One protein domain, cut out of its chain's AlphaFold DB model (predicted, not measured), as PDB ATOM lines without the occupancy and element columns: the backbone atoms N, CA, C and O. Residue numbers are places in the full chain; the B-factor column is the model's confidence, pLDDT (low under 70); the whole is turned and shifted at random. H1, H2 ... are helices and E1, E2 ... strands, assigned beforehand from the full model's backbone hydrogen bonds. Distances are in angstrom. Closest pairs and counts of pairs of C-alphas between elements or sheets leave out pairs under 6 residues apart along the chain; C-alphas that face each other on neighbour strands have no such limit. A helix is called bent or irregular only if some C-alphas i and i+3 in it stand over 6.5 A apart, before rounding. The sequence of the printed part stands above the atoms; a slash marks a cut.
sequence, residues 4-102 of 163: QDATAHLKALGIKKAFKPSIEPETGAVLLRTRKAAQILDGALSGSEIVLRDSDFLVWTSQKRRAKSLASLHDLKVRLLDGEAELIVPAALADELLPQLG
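This is residues 4 to 102 of the 163 residues of an uncharacterized protein of Alphaproteobacteria bacterium RIFOXYD12_FULL_60_8 (UniProt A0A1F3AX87). A twisted sheet of four strands, E5, E6, E8 and E7, makes a wall, with helices H2 and H3 over one of its faces and no named helix over the other. The small hairpin E1 and E2 sits beside the edge strand E5, while H1 and the small hairpin E3 and E4 make the two far ends of the domain. The printed part has 99 residues with three named helices and eight named strands, in the order H1 E1 E2 E3 E4 E5 E6 H2 E7 E8 H3. The large sheet runs E5, E6, E8, E7 and is antiparallel throughout, and the class is mixed, helices and strands. The whole is compact, with a radius of gyration of the C-alphas of 13.0 A and spans of 35 by 33 by 20 A.

In the large sheet, E5 is residues 48 to 53, 16.0 A from first to last C-alpha, and E6 is residues 56 to 61, 15.6 A. E8, the longest strand, is residues 84 to 90 and measures 19.7 A from C-alpha 84 at (334.629, 306.408, 402.442) to C-alpha 90 at (332.302, 304.336, 383.013). E7 is residues 78 to 81, 9.7 A. The longest helix, H2, is residues 64 to 73, 14.3 A; H3 is residues 91 to 97, 9.7 A, ending at C-alpha 97 at (338.438, 298.798, 387.831). H3 is irregular: C-alphas 92 and 95 are 7.3 A apart. E1 is residues 21 to 23, E2 residues 30 to 32, E3 residues 39 to 41 and E4 residues 44 to 46. H1 is residues 4 to 12, 12.3 A, beginning at C-alpha 4 at (318.263, 288.974, 382.922).

E5 and E6 form a hairpin, with N 51 and O 58 within hydrogen-bond range at 2.9 A. E6 and E8 are antiparallel neighbours at 161 degrees, with N 59 and O 87 at 2.8 A. E7 and E8 form a hairpin, with N 79 and O 86 at 2.8 A. H2 is on this sheet at a height of 8.6 A, over E8 and E7; on the local plane it stands at 28 degrees to E8, only just along the strands. The closest C-alphas of H2 and E8 are those of Lys 64 and Ala 85, 5.0 A apart. E6, H2 and E7 make a split strand-helix-strand unit, two strands running the same way with E8 between them, and its crossover is right-handed. H3 lies over E8 on the same face, at a height of 6.4 A, and stands up from the sheet at 47 degrees; with H2 it makes two layers, helices on one face of a sheet. H2 and H3 are close but not clearly touching, with C-alphas 70 and 97 at 7.7 A. The C-alphas of Leu 31 in E2 and Val 51 in E5 are 5.2 A apart. E1 and E2 form a hairpin, with N 22 and O 31 at 2.8 A. E3 and E4 form another, with N 39 and O 46 at 2.8 A; E4 runs on into E5 across one residue, at 99 degrees. H1 is not on the large sheet; its closest C-alpha pair with E2 is Ala 6 and Val 30, 7.1 A. Each O i to N i+4 pair is within hydrogen-bond range in H1 and H2; in H3 1 of 3 is, and 2 of 4 O i to N i+3 pairs are.

The two C-alphas farthest apart are those of Ala 12 and Asp 42, 38.7 A. The printed part has no cut, and no link is long. The mean pLDDT of the printed part is 74.4; residue 6, residue 17, residues 23 to 31 and residues 33 to 48 are under 70.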
ATOM      1  N   GLN A   4     318.057 289.276 384.338       74.25
ATOM      2  CA  GLN A   4     318.263 288.974 382.922       74.25
ATOM      3  C   GLN A   4     318.452 290.260 382.117       74.25
ATOM      4  O   GLN A   4     319.430 290.352 381.373       74.25
ATOM      5  N   ASP A   5     317.614 291.272 382.358       74.44
ATOM      6  CA  ASP A   5     317.736 292.590 381.722       74.44
ATOM      7  C   ASP A   5     319.066 293.248 382.076       74.44
ATOM      8  O   ASP A   5     319.779 293.711 381.196       74.44
ATOM      9  N   ALA A   6     319.463 293.199 383.351       69.38
ATOM     10  CA  ALA A   6     320.754 293.710 383.794       69.38
ATOM     11  C   ALA A   6     321.914 293.012 383.082       69.38
ATOM     12  O   ALA A   6     322.860 293.650 382.639       69.38
ATOM     13  N   THR A   7     321.843 291.688 382.936       72.56
ATOM     14  CA  THR A   7     322.885 290.912 382.254       72.56
ATOM     15  C   THR A   7     322.950 291.251 380.763       72.56
ATOM     16  O   THR A   7     324.044 291.345 380.205       72.56
ATOM     17  N   ALA A   8     321.802 291.451 380.112       78.75
ATOM     18  CA  ALA A   8     321.735 291.905 378.726       78.75
ATOM     19  C   ALA A   8     322.280 293.335 378.575       78.75
ATOM     20  O   ALA A   8     323.053 293.599 377.657       78.75
ATOM     21  N   HIS A   9     321.966 294.218 379.521       72.94
ATOM     22  CA  HIS A   9     322.437 295.603 379.559       72.94
ATOM     23  C   HIS A   9     323.953 295.685 379.754       72.94
ATOM     24  O   HIS A   9     324.632 296.389 379.016       72.94
ATOM     25  N   LEU A  10     324.524 294.889 380.664       73.44
ATOM     26  CA  LEU A  10     325.980 294.783 380.838       73.44
ATOM     27  C   LEU A  10     326.671 294.336 379.538       73.44
ATOM     28  O   LEU A  10     327.706 294.887 379.170       73.44
ATOM     29  N   LYS A  11     326.082 293.376 378.810       78.06
ATOM     30  CA  LYS A  11     326.598 292.950 377.497       78.06
ATOM     31  C   LYS A  11     326.495 294.060 376.450       78.06
ATOM     32  O   LYS A  11     327.441 294.245 375.692       78.06
ATOM     33  N   ALA A  12     325.382 294.790 376.416       78.44
ATOM     34  CA  ALA A  12     325.178 295.913 375.501       78.44
ATOM     35  C   ALA A  12     326.187 297.048 375.747       78.44
ATOM     36  O   ALA A  12     326.662 297.666 374.800       78.44
ATOM     37  N   LEU A  13     326.589 297.255 377.004       75.50
ATOM     38  CA  LEU A  13     327.643 298.192 377.398       75.50
ATOM     39  C   LEU A  13     329.073 297.695 377.090       75.50
ATOM     40  O   LEU A  13     330.044 298.360 377.443       75.50
ATOM     41  N   GLY A  14     329.228 296.531 376.450       71.44
ATOM     42  CA  GLY A  14     330.529 295.989 376.049       71.44
ATOM     43  C   GLY A  14     331.329 295.339 377.181       71.44
ATOM     44  O   GLY A  14     332.513 295.045 377.001       71.44
ATOM     45  N   ILE A  15     330.702 295.083 378.333       74.50
ATOM     46  CA  ILE A  15     331.356 294.477 379.495       74.50
ATOM     47  C   ILE A  15     331.556 292.988 379.235       74.50
ATOM     48  O   ILE A  15     330.604 292.224 379.054       74.50
ATOM     49  N   LYS A  16     332.820 292.564 379.225       73.19
ATOM     50  CA  LYS A  16     333.213 291.195 378.872       73.19
ATOM     51  C   LYS A  16     333.152 290.272 380.080       73.19
ATOM     52  O   LYS A  16     332.938 289.068 379.923       73.19
ATOM     53  N   LYS A  17     333.351 290.793 381.297       68.62
ATOM     54  CA  LYS A  17     333.291 289.980 382.516       68.62
ATOM     55  C   LYS A  17     331.846 289.742 382.935       68.62
ATOM     56  O   LYS A  17     331.069 290.662 383.161       68.62
ATOM     57  N   ALA A  18     331.510 288.471 383.140       70.50
ATOM     58  CA  ALA A  18     330.239 288.081 383.732       70.50
ATOM     59  C   ALA A  18     330.258 288.407 385.234       70.50
ATOM     60  O   ALA A  18     330.778 287.633 386.030       70.50
ATOM     61  N   PHE A  19     329.751 289.563 385.651       71.75
ATOM     62  CA  PHE A  19     329.582 289.873 387.076       71.75
ATOM     63  C   PHE A  19     328.384 289.110 387.665       71.75
ATOM     64  O   PHE A  19     327.569 288.561 386.928       71.75
ATOM     65  N   LYS A  20     328.294 289.016 389.000       71.88
ATOM     66  CA  LYS A  20     327.147 288.395 389.692       71.88
ATOM     67  C   LYS A  20     326.171 289.472 390.190       71.88
ATOM     68  O   LYS A  20     326.363 289.936 391.318       71.88
ATOM     69  N   PRO A  21     325.173 289.878 389.384       72.94
ATOM     70  CA  PRO A  21     324.137 290.802 389.824       72.94
ATOM     71  C   PRO A  21     323.198 290.163 390.860       72.94
ATOM     72  O   PRO A  21     322.947 288.956 390.834       72.94
ATOM     73  N   SER A  22     322.670 290.983 391.761       70.50
ATOM     74  CA  SER A  22     321.609 290.656 392.718       70.50
ATOM     75  C   SER A  22     320.620 291.811 392.803       70.50
ATOM     76  O   SER A  22     321.000 292.949 392.554       70.50
ATOM     77  N   ILE A  23     319.370 291.525 393.159       65.44
ATOM     78  CA  ILE A  23     318.360 292.563 393.379       65.44
ATOM     79  C   ILE A  23     318.407 292.983 394.847       65.44
ATOM     80  O   ILE A  23     318.434 292.123 395.731       65.44
ATOM     81  N   GLU A  24     318.434 294.287 395.089       65.19
ATOM     82  CA  GLU A  24     318.223 294.866 396.408       65.19
ATOM     83  C   GLU A  24     316.729 294.789 396.763       65.19
ATOM     84  O   GLU A  24     315.900 295.311 396.015       65.19
ATOM     85  N   PRO A  25     316.352 294.122 397.867       51.81
ATOM     86  CA  PRO A  25     314.950 293.861 398.181       51.81
ATOM     87  C   PRO A  25     314.150 295.123 398.527       51.81
ATOM     88  O   PRO A  25     312.941 295.128 398.321       51.81
ATOM     89  N   GLU A  26     314.800 296.180 399.022       55.28
ATOM     90  CA  GLU A  26     314.127 297.414 399.451       55.28
ATOM     91  C   GLU A  26     313.860 298.379 398.290       55.28
ATOM     92  O   GLU A  26     312.791 298.979 398.207       55.28
ATOM     93  N   THR A  27     314.812 298.510 397.364       57.91
ATOM     94  CA  THR A  27     314.763 299.510 396.285       57.91
ATOM     95  C   THR A  27     314.442 298.903 394.916       57.91
ATOM     96  O   THR A  27     314.107 299.621 393.973       57.91
ATOM     97  N   GLY A  28     314.574 297.579 394.766       61.44
ATOM     98  CA  GLY A  28     314.507 296.900 393.471       61.44
ATOM     99  C   GLY A  28     315.702 297.192 392.551       61.44
ATOM    100  O   GLY A  28     315.664 296.819 391.371       61.44
ATOM    101  N   ALA A  29     316.752 297.851 393.055       62.16
ATOM    102  CA  ALA A  29     317.966 298.140 392.304       62.16
ATOM    103  C   ALA A  29     318.759 296.863 392.006       62.16
ATOM    104  O   ALA A  29     318.731 295.888 392.759       62.16
ATOM    105  N   VAL A  30     319.496 296.863 390.893       63.91
ATOM    106  CA  VAL A  30     320.406 295.762 390.565       63.91
ATOM    107  C   VAL A  30     321.815 296.119 391.020       63.91
ATOM    108  O   VAL A  30     322.438 297.041 390.496       63.91
ATOM    109  N   LEU A  31     322.321 295.339 391.969       69.94
ATOM    110  CA  LEU A  31     323.630 295.497 392.591       69.94
ATOM    111  C   LEU A  31     324.618 294.464 392.055       69.94
ATOM    112  O   LEU A  31     324.253 293.308 391.834       69.94
ATOM    113  N   LEU A  32     325.897 294.827 391.921       70.69
ATOM    114  CA  LEU A  32     326.960 293.845 391.679       70.69
ATOM    115  C   LEU A  32     327.592 293.389 392.995       70.69
ATOM    116  O   LEU A  32     328.096 294.187 393.783       70.69
ATOM    117  N   ARG A  33     327.637 292.071 393.215       67.00
ATOM    118  CA  ARG A  33     328.197 291.510 394.451       67.00
ATOM    119  C   ARG A  33     329.701 291.753 394.555       67.00
ATOM    120  O   ARG A  33     330.466 291.377 393.664       67.00
ATOM    121  N   THR A  34     330.151 292.247 395.699       67.44
ATOM    122  CA  THR A  34     331.572 292.438 396.017       67.44
ATOM    123  C   THR A  34     332.092 291.352 396.975       67.44
ATOM    124  O   THR A  34     331.357 290.470 397.435       67.44
ATOM    125  N   ARG A  35     333.418 291.288 397.178       62.25
ATOM    126  CA  ARG A  35     334.106 290.266 397.994       62.25
ATOM    127  C   ARG A  35     333.759 290.371 399.471       62.25
ATOM    128  O   ARG A  35     333.676 289.330 400.115       62.25
ATOM    129  N   LYS A  36     333.546 291.588 399.962       57.53
ATOM    130  CA  LYS A  36     333.067 291.882 401.312       57.53
ATOM    131  C   LYS A  36     331.662 292.445 401.178       57.53
ATOM    132  O   LYS A  36     331.481 293.356 400.382       57.53
ATOM    133  N   ALA A  37     330.696 291.887 401.903       53.69
ATOM    134  CA  ALA A  37     329.381 292.510 401.983       53.69
ATOM    135  C   ALA A  37     329.546 293.942 402.508       53.69
ATOM    136  O   ALA A  37     330.389 294.161 403.380       53.69
ATOM    137  N   ALA A  38     328.784 294.885 401.958       53.94
ATOM    138  CA  ALA A  38     328.642 296.187 402.580       53.94
ATOM    139  C   ALA A  38     327.954 295.982 403.939       53.94
ATOM    140  O   ALA A  38     326.954 295.272 404.035       53.94
ATOM    141  N   GLN A  39     328.564 296.492 404.998       44.53
ATOM    142  CA  GLN A  39     328.095 296.407 406.373       44.53
ATOM    143  C   GLN A  39     328.004 297.817 406.915       44.53
ATOM    144  O   GLN A  39     328.951 298.577 406.762       44.53
ATOM    145  N   ILE A  40     326.914 298.159 407.587       42.25
ATOM    146  CA  ILE A  40     326.849 299.426 408.307       42.25
ATOM    147  C   ILE A  40     327.552 299.219 409.654       42.25
ATOM    148  O   ILE A  40     327.084 298.438 410.481       42.25
ATOM    149  N   LEU A  41     328.697 299.868 409.851       37.88
ATOM    150  CA  LEU A  41     329.453 299.906 411.103       37.88
ATOM    151  C   LEU A  41     329.461 301.358 411.587       37.88
ATOM    152  O   LEU A  41     329.908 302.236 410.858       37.88
ATOM    153  N   ASP A  42     328.921 301.616 412.780       41.88
ATOM    154  CA  ASP A  42     328.834 302.958 413.382       41.88
ATOM    155  C   ASP A  42     328.146 304.020 412.494       41.88
ATOM    156  O   ASP A  42     328.501 305.195 412.503       41.88
ATOM    157  N   GLY A  43     327.153 303.608 411.698       38.06
ATOM    158  CA  GLY A  43     326.444 304.493 410.762       38.06
ATOM    159  C   GLY A  43     327.176 304.752 409.437       38.06
ATOM    160  O   GLY A  43     326.645 305.471 408.595       38.06
ATOM    161  N   ALA A  44     328.347 304.140 409.228       34.78
ATOM    162  CA  ALA A  44     329.131 304.194 407.994       34.78
ATOM    163  C   ALA A  44     329.061 302.860 407.224       34.78
ATOM    164  O   ALA A  44     329.081 301.779 407.817       34.78
ATOM    165  N   LEU A  45     328.989 302.910 405.895       43.28
ATOM    166  CA  LEU A  45     328.941 301.752 405.005       43.28
ATOM    167  C   LEU A  45     330.352 301.172 404.764       43.28
ATOM    168  O   LEU A  45     331.099 301.522 403.851       43.28
ATOM    169  N   SER A  46     330.715 300.172 405.558       42.41
ATOM    170  CA  SER A  46     331.934 299.380 405.417       42.41
ATOM    171  C   SER A  46     331.798 298.287 404.354       42.41
ATOM    172  O   SER A  46     331.197 297.239 404.571       42.41
ATOM    173  N   GLY A  47     332.411 298.481 403.191       55.97
ATOM    174  CA  GLY A  47     332.457 297.482 402.120       55.97
ATOM    175  C   GLY A  47     332.585 298.147 400.763       55.97
ATOM    176  O   GLY A  47     333.012 299.293 400.698       55.97
ATOM    177  N   SER A  48     332.266 297.424 399.687       64.06
ATOM    178  CA  SER A  48     332.078 298.054 398.379       64.06
ATOM    179  C   SER A  48     330.667 297.747 397.883       64.06
ATOM    180  O   SER A  48     330.308 296.571 397.798       64.06
ATOM    181  N   GLU A  49     329.892 298.766 397.542       72.62
ATOM    182  CA  GLU A  49     328.599 298.644 396.868       72.62
ATOM    183  C   GLU A  49     328.730 299.182 395.446       72.62
ATOM    184  O   GLU A  49     329.463 300.139 395.207       72.62
ATOM    185  N   ILE A  50     328.098 298.511 394.483       75.25
ATOM    186  CA  ILE A  50     328.183 298.885 393.072       75.25
ATOM    187  C   ILE A  50     326.777 298.897 392.498       75.25
ATOM    188  O   ILE A  50     326.155 297.839 392.359       75.25
ATOM    189  N   VAL A  51     326.336 300.087 392.114       78.56
ATOM    190  CA  VAL A  51     325.054 300.339 391.461       78.56
ATOM    191  C   VAL A  51     325.318 300.670 389.999       78.56
ATOM    192  O   VAL A  51     326.168 301.506 389.694       78.56
ATOM    193  N   LEU A  52     324.601 300.017 389.086       74.25
ATOM    194  CA  LEU A  52     324.594 300.409 387.678       74.25
ATOM    195  C   LEU A  52     323.511 301.470 387.460       74.25
ATOM    196  O   LEU A  52     322.337 301.209 387.728       74.25
ATOM    197  N   ARG A  53     323.898 302.635 386.939       74.19
ATOM    198  CA  ARG A  53     322.992 303.712 386.536       74.19
ATOM    199  C   ARG A  53     323.312 304.113 385.101       74.19
ATOM    200  O   ARG A  53     324.379 304.653 384.830       74.19
ATOM    201  N   ASP A  54     322.381 303.848 384.192       76.62
ATOM    202  CA  ASP A  54     322.521 304.130 382.761       76.62
ATOM    203  C   ASP A  54     323.758 303.444 382.140       76.62
ATOM    204  O   ASP A  54     323.729 302.236 381.878       76.62
ATOM    205  N   SER A  55     324.841 304.195 381.913       78.12
ATOM    206  CA  SER A  55     326.129 303.718 381.386       78.12
ATOM    207  C   SER A  55     327.264 303.711 382.414       78.12
ATOM    208  O   SER A  55     328.382 303.302 382.085       78.12
ATOM    209  N   ASP A  56     326.994 304.155 383.640       81.44
ATOM    210  CA  ASP A  56     327.998 304.363 384.675       81.44
ATOM    211  C   ASP A  56     327.753 303.456 385.882       81.44
ATOM    212  O   ASP A  56     326.623 303.161 386.278       81.44
ATOM    213  N   PHE A  57     328.843 303.033 386.509       81.62
ATOM    214  CA  PHE A  57     328.817 302.366 387.799       81.62
ATOM    215  C   PHE A  57     329.110 303.373 388.897       81.62
ATOM    216  O   PHE A  57     330.198 303.949 388.941       81.62
ATOM    217  N   LEU A  58     328.172 303.533 389.824       84.81
ATOM    218  CA  LEU A  58     328.438 304.197 391.092       84.81
ATOM    219  C   LEU A  58     328.997 303.167 392.060       84.81
ATOM    220  O   LEU A  58     328.342 302.172 392.370       84.81
ATOM    221  N   VAL A  59     330.228 303.395 392.504       84.88
ATOM    222  CA  VAL A  59     330.930 302.514 393.429       84.88
ATOM    223  C   VAL A  59     331.135 303.234 394.750       84.88
ATOM    224  O   VAL A  59     331.970 304.132 394.839       84.88
ATOM    225  N   TRP A  60     330.423 302.812 395.788       84.62
ATOM    226  CA  TRP A  60     330.719 303.214 397.160       84.62
ATOM    227  C   TRP A  60     331.739 302.267 397.755       84.62
ATOM    228  O   TRP A  60     331.620 301.055 397.599       84.62
ATOM    229  N   THR A  61     332.786 302.797 398.386       82.19
ATOM    230  CA  THR A  61     333.842 301.975 398.976       82.19
ATOM    231  C   THR A  61     334.497 302.617 400.193       82.19
ATOM    232  O   THR A  61     334.849 303.794 400.182       82.19
ATOM    233  N   SER A  62     334.807 301.805 401.205       80.62
ATOM    234  CA  SER A  62     335.678 302.211 402.322       80.62
ATOM    235  C   SER A  62     337.161 302.322 401.926       80.62
ATOM    236  O   SER A  62     338.002 302.807 402.684       80.62
ATOM    237  N   GLN A  63     337.537 301.911 400.707       84.00
ATOM    238  CA  GLN A  63     338.916 301.978 400.203       84.00
ATOM    239  C   GLN A  63     339.282 303.376 399.674       84.00
ATOM    240  O   GLN A  63     339.759 303.521 398.547       84.00
ATOM    241  N   LYS A  64     339.115 304.412 400.501       86.94
ATOM    242  CA  LYS A  64     339.247 305.835 400.134       86.94
ATOM    243  C   LYS A  64     340.552 306.175 399.399       86.94
ATOM    244  O   LYS A  64     340.536 306.835 398.362       86.94
ATOM    245  N   ARG A  65     341.691 305.662 399.888       89.00
ATOM    246  CA  ARG A  65     343.007 305.854 399.242       89.00
ATOM    247  C   ARG A  65     343.049 305.246 397.841       89.00
ATOM    248  O   ARG A  65     343.511 305.892 396.911       89.00
ATOM    249  N   ARG A  66     342.531 304.025 397.689       88.25
ATOM    250  CA  ARG A  66     342.528 303.304 396.413       88.25
ATOM    251  C   ARG A  66     341.574 303.945 395.411       88.25
ATOM    252  O   ARG A  66     341.954 304.109 394.260       88.25
ATOM    253  N   ALA A  67     340.382 304.342 395.854       87.88
ATOM    254  CA  ALA A  67     339.421 305.062 395.025       87.88
ATOM    255  C   ALA A  67     340.018 306.371 394.494       87.88
ATOM    256  O   ALA A  67     339.951 306.621 393.296       87.88
ATOM    257  N   LYS A  68     340.694 307.150 395.352       91.81
ATOM    258  CA  LYS A  68     341.400 308.369 394.934       91.81
ATOM    259  C   LYS A  68     342.495 308.077 393.903       91.81
ATOM    260  O   LYS A  68     342.559 308.760 392.890       91.81
ATOM    261  N   SER A  69     343.328 307.060 394.132       92.38
ATOM    262  CA  SER A  69     344.387 306.685 393.184       92.38
ATOM    263  C   SER A  69     343.835 306.252 391.825       92.38
ATOM    264  O   SER A  69     344.353 306.684 390.803       92.38
ATOM    265  N   LEU A  70     342.781 305.432 391.807       91.19
ATOM    266  CA  LEU A  70     342.134 305.006 390.562       91.19
ATOM    267  C   LEU A  70     341.472 306.182 389.842       91.19
ATOM    268  O   LEU A  70     341.565 306.274 388.624       91.19
ATOM    269  N   ALA A  71     340.857 307.098 390.591       92.38
ATOM    270  CA  ALA A  71     340.266 308.297 390.022       92.38
ATOM    271  C   ALA A  71     341.309 309.180 389.340       92.38
ATOM    272  O   ALA A  71     341.112 309.584 388.203       92.38
ATOM    273  N   SER A  72     342.447 309.422 389.991       93.25
ATOM    274  CA  SER A  72     343.531 310.206 389.394       93.25
ATOM    275  C   SER A  72     344.186 309.509 388.200       93.25
ATOM    276  O   SER A  72     344.566 310.181 387.251       93.25
ATOM    277  N   LEU A  73     344.330 308.180 388.233       93.94
ATOM    278  CA  LEU A  73     344.979 307.423 387.158       93.94
ATOM    279  C   LEU A  73     344.140 307.376 385.873       93.94
ATOM    280  O   LEU A  73     344.698 307.396 384.781       93.94
ATOM    281  N   HIS A  74     342.815 307.294 386.010       90.12
ATOM    282  CA  HIS A  74     341.886 307.115 384.891       90.12
ATOM    283  C   HIS A  74     341.014 308.352 384.619       90.12
ATOM    284  O   HIS A  74     340.034 308.240 383.890       90.12
ATOM    285  N   ASP A  75     341.352 309.498 385.218       91.94
ATOM    286  CA  ASP A  75     340.611 310.766 385.120       91.94
ATOM    287  C   ASP A  75     339.106 310.629 385.435       91.94
ATOM    288  O   ASP A  75     338.222 311.041 384.684       91.94
ATOM    289  N   LEU A  76     338.799 309.980 386.562       91.44
ATOM    290  CA  LEU A  76     337.426 309.706 386.993       91.44
ATOM    291  C   LEU A  76     336.958 310.669 388.077       91.44
ATOM    292  O   LEU A  76     337.728 311.176 388.895       91.44
ATOM    293  N   LYS A  77     335.637 310.828 388.160       91.19
ATOM    294  CA  LYS A  77     334.994 311.571 389.244       91.19
ATOM    295  C   LYS A  77     334.999 310.742 390.525       91.19
ATOM    296  O   LYS A  77     334.498 309.617 390.550       91.19
ATOM    297  N   VAL A  78     335.522 311.334 391.598       91.94
ATOM    298  CA  VAL A  78     335.508 310.760 392.946       91.94
ATOM    299  C   VAL A  78     335.009 311.785 393.956       91.94
ATOM    300  O   VAL A  78     335.465 312.928 393.973       91.94
ATOM    301  N   ARG A  79     334.098 311.366 394.833       90.38
ATOM    302  CA  ARG A  79     333.667 312.133 396.001       90.38
ATOM    303  C   ARG A  79     334.209 311.459 397.252       90.38
ATOM    304  O   ARG A  79     333.975 310.277 397.486       90.38
ATOM    305  N   LEU A  80     334.971 312.204 398.043       88.62
ATOM    306  CA  LEU A  80     335.560 311.713 399.284       88.62
ATOM    307  C   LEU A  80     334.619 312.025 400.450       88.62
ATOM    308  O   LEU A  80     334.231 313.174 400.634       88.62
ATOM    309  N   LEU A  81     334.288 311.007 401.235       83.06
ATOM    310  CA  LEU A  81     333.406 311.067 402.403       83.06
ATOM    311  C   LEU A  81     334.184 310.659 403.655       83.06
ATOM    312  O   LEU A  81     335.270 310.086 403.538       83.06
ATOM    313  N   ASP A  82     333.702 310.951 404.858       80.69
ATOM    314  CA  ASP A  82     334.395 310.491 406.067       80.69
ATOM    315  C   ASP A  82     334.426 308.960 406.119       80.69
ATOM    316  O   ASP A  82     333.408 308.294 406.014       80.69
ATOM    317  N   GLY A  83     335.638 308.396 406.162       77.81
ATOM    318  CA  GLY A  83     335.871 306.950 406.061       77.81
ATOM    319  C   GLY A  83     335.716 306.325 404.663       77.81
ATOM    320  O   GLY A  83     336.217 305.222 404.445       77.81
ATOM    321  N   GLU A  84     335.118 307.019 403.690       82.38
ATOM    322  CA  GLU A  84     334.629 306.408 402.442       82.38
ATOM    323  C   GLU A  84     334.928 307.219 401.169       82.38
ATOM    324  O   GLU A  84     335.420 308.354 401.194       82.38
ATOM    325  N   ALA A  85     334.652 306.611 400.016       86.25
ATOM    326  CA  ALA A  85     334.670 307.258 398.716       86.25
ATOM    327  C   ALA A  85     333.562 306.726 397.804       86.25
ATOM    328  O   ALA A  85     333.305 305.525 397.743       86.25
ATOM    329  N   GLU A  86     332.979 307.635 397.033       88.00
ATOM    330  CA  GLU A  86     332.124 307.344 395.889       88.00
ATOM    331  C   GLU A  86     332.934 307.560 394.613       88.00
ATOM    332  O   GLU A  86     333.493 308.637 394.405       88.00
ATOM    333  N   LEU A  87     333.018 306.537 393.769       89.38
ATOM    334  CA  LEU A  87     333.709 306.577 392.485       89.38
ATOM    335  C   LEU A  87     332.707 306.320 391.361       89.38
ATOM    336  O   LEU A  87     331.985 305.326 391.396       89.38
ATOM    337  N   ILE A  88     332.704 307.185 390.349       89.19
ATOM    338  CA  ILE A  88     331.902 306.997 389.138       89.19
ATOM    339  C   ILE A  88     332.793 306.343 388.082       89.19
ATOM    340  O   ILE A  88     333.789 306.926 387.653       89.19
ATOM    341  N   VAL A  89     332.451 305.118 387.688       84.69
ATOM    342  CA  VAL A  89     333.228 304.301 386.750       84.69
ATOM    343  C   VAL A  89     332.437 304.097 385.456       84.69
ATOM    344  O   VAL A  89     331.419 303.405 385.485       84.69
ATOM    345  N   PRO A  90     332.908 304.615 384.310       85.06
ATOM    346  CA  PRO A  90     332.302 304.336 383.013       85.06
ATOM    347  C   PRO A  90     332.332 302.842 382.690       85.06
ATOM    348  O   PRO A  90     333.320 302.156 382.977       85.06
ATOM    349  N   ALA A  91     331.294 302.333 382.022       80.81
ATOM    350  CA  ALA A  91     331.214 300.913 381.678       80.81
ATOM    351  C   ALA A  91     332.418 300.389 380.876       80.81
ATOM    352  O   ALA A  91     332.852 299.259 381.098       80.81
ATOM    353  N   ALA A  92     333.018 301.227 380.028       79.62
ATOM    354  CA  ALA A  92     334.214 300.885 379.254       79.62
ATOM    355  C   ALA A  92     335.421 300.480 380.127       79.62
ATOM    356  O   ALA A  92     336.247 299.675 379.703       79.62
ATOM    357  N   LEU A  93     335.512 301.007 381.352       80.69
ATOM    358  CA  LEU A  93     336.602 300.740 382.300       80.69
ATOM    359  C   LEU A  93     336.194 299.757 383.409       80.69
ATOM    360  O   LEU A  93     337.020 299.341 384.226       80.69
ATOM    361  N   ALA A  94     334.926 299.345 383.445       80.19
ATOM    362  CA  ALA A  94     334.372 298.534 384.524       80.19
ATOM    363  C   ALA A  94     335.069 297.172 384.669       80.19
ATOM    364  O   ALA A  94     335.318 296.708 385.788       80.19
ATOM    365  N   ASP A  95     335.445 296.548 383.549       75.75
ATOM    366  CA  ASP A  95     336.162 295.273 383.551       75.75
ATOM    367  C   ASP A  95     337.512 295.365 384.272       75.75
ATOM    368  O   ASP A  95     337.937 294.403 384.920       75.75
ATOM    369  N   GLU A  96     338.189 296.503 384.188       81.00
ATOM    370  CA  GLU A  96     339.497 296.721 384.800       81.00
ATOM    371  C   GLU A  96     339.379 297.147 386.267       81.00
ATOM    372  O   GLU A  96     340.085 296.616 387.131       81.00
ATOM    373  N   LEU A  97     338.459 298.068 386.562       83.75
ATOM    374  CA  LEU A  97     338.438 298.798 387.831       83.75
ATOM    375  C   LEU A  97     337.610 298.117 388.920       83.75
ATOM    376  O   LEU A  97     338.056 298.010 390.067       83.75
ATOM    377  N   LEU A  98     336.437 297.575 388.583       81.75
ATOM    378  CA  LEU A  98     335.548 296.965 389.578       81.75
ATOM    379  C   LEU A  98     336.203 295.787 390.333       81.75
ATOM    380  O   LEU A  98     336.051 295.701 391.557       81.75
ATOM    381  N   PRO A  99     336.992 294.894 389.697       79.31
ATOM    382  CA  PRO A  99     337.682 293.818 390.414       79.31
ATOM    383  C   PRO A  99     338.709 294.309 391.439       79.31
ATOM    384  O   PRO A  99     338.930 293.626 392.445       79.31
ATOM    385  N   GLN A 100     339.331 295.468 391.198       81.44
ATOM    386  CA  GLN A 100     340.303 296.079 392.108       81.44
ATOM    387  C   GLN A 100     339.631 296.617 393.373       81.44
ATOM    388  O   GLN A 100     340.199 296.529 394.459       81.44
ATOM    389  N   LEU A 101     338.390 297.083 393.240       78.06
ATOM    390  CA  LEU A 101     337.532 297.518 394.344       78.06
ATOM    391  C   LEU A 101     336.785 296.355 395.010       78.06
ATOM    392  O   LEU A 101     336.056 296.549 395.982       78.06
ATOM    393  N   GLY A 102     337.020 295.126 394.543       73.81
ATOM    394  CA  GLY A 102     336.525 293.906 395.161       73.81
ATOM    395  C   GLY A 102     335.271 293.320 394.517       73.81
ATOM    396  O   GLY A 102     334.735 292.375 395.087       73.81
TER     397      GLY A 102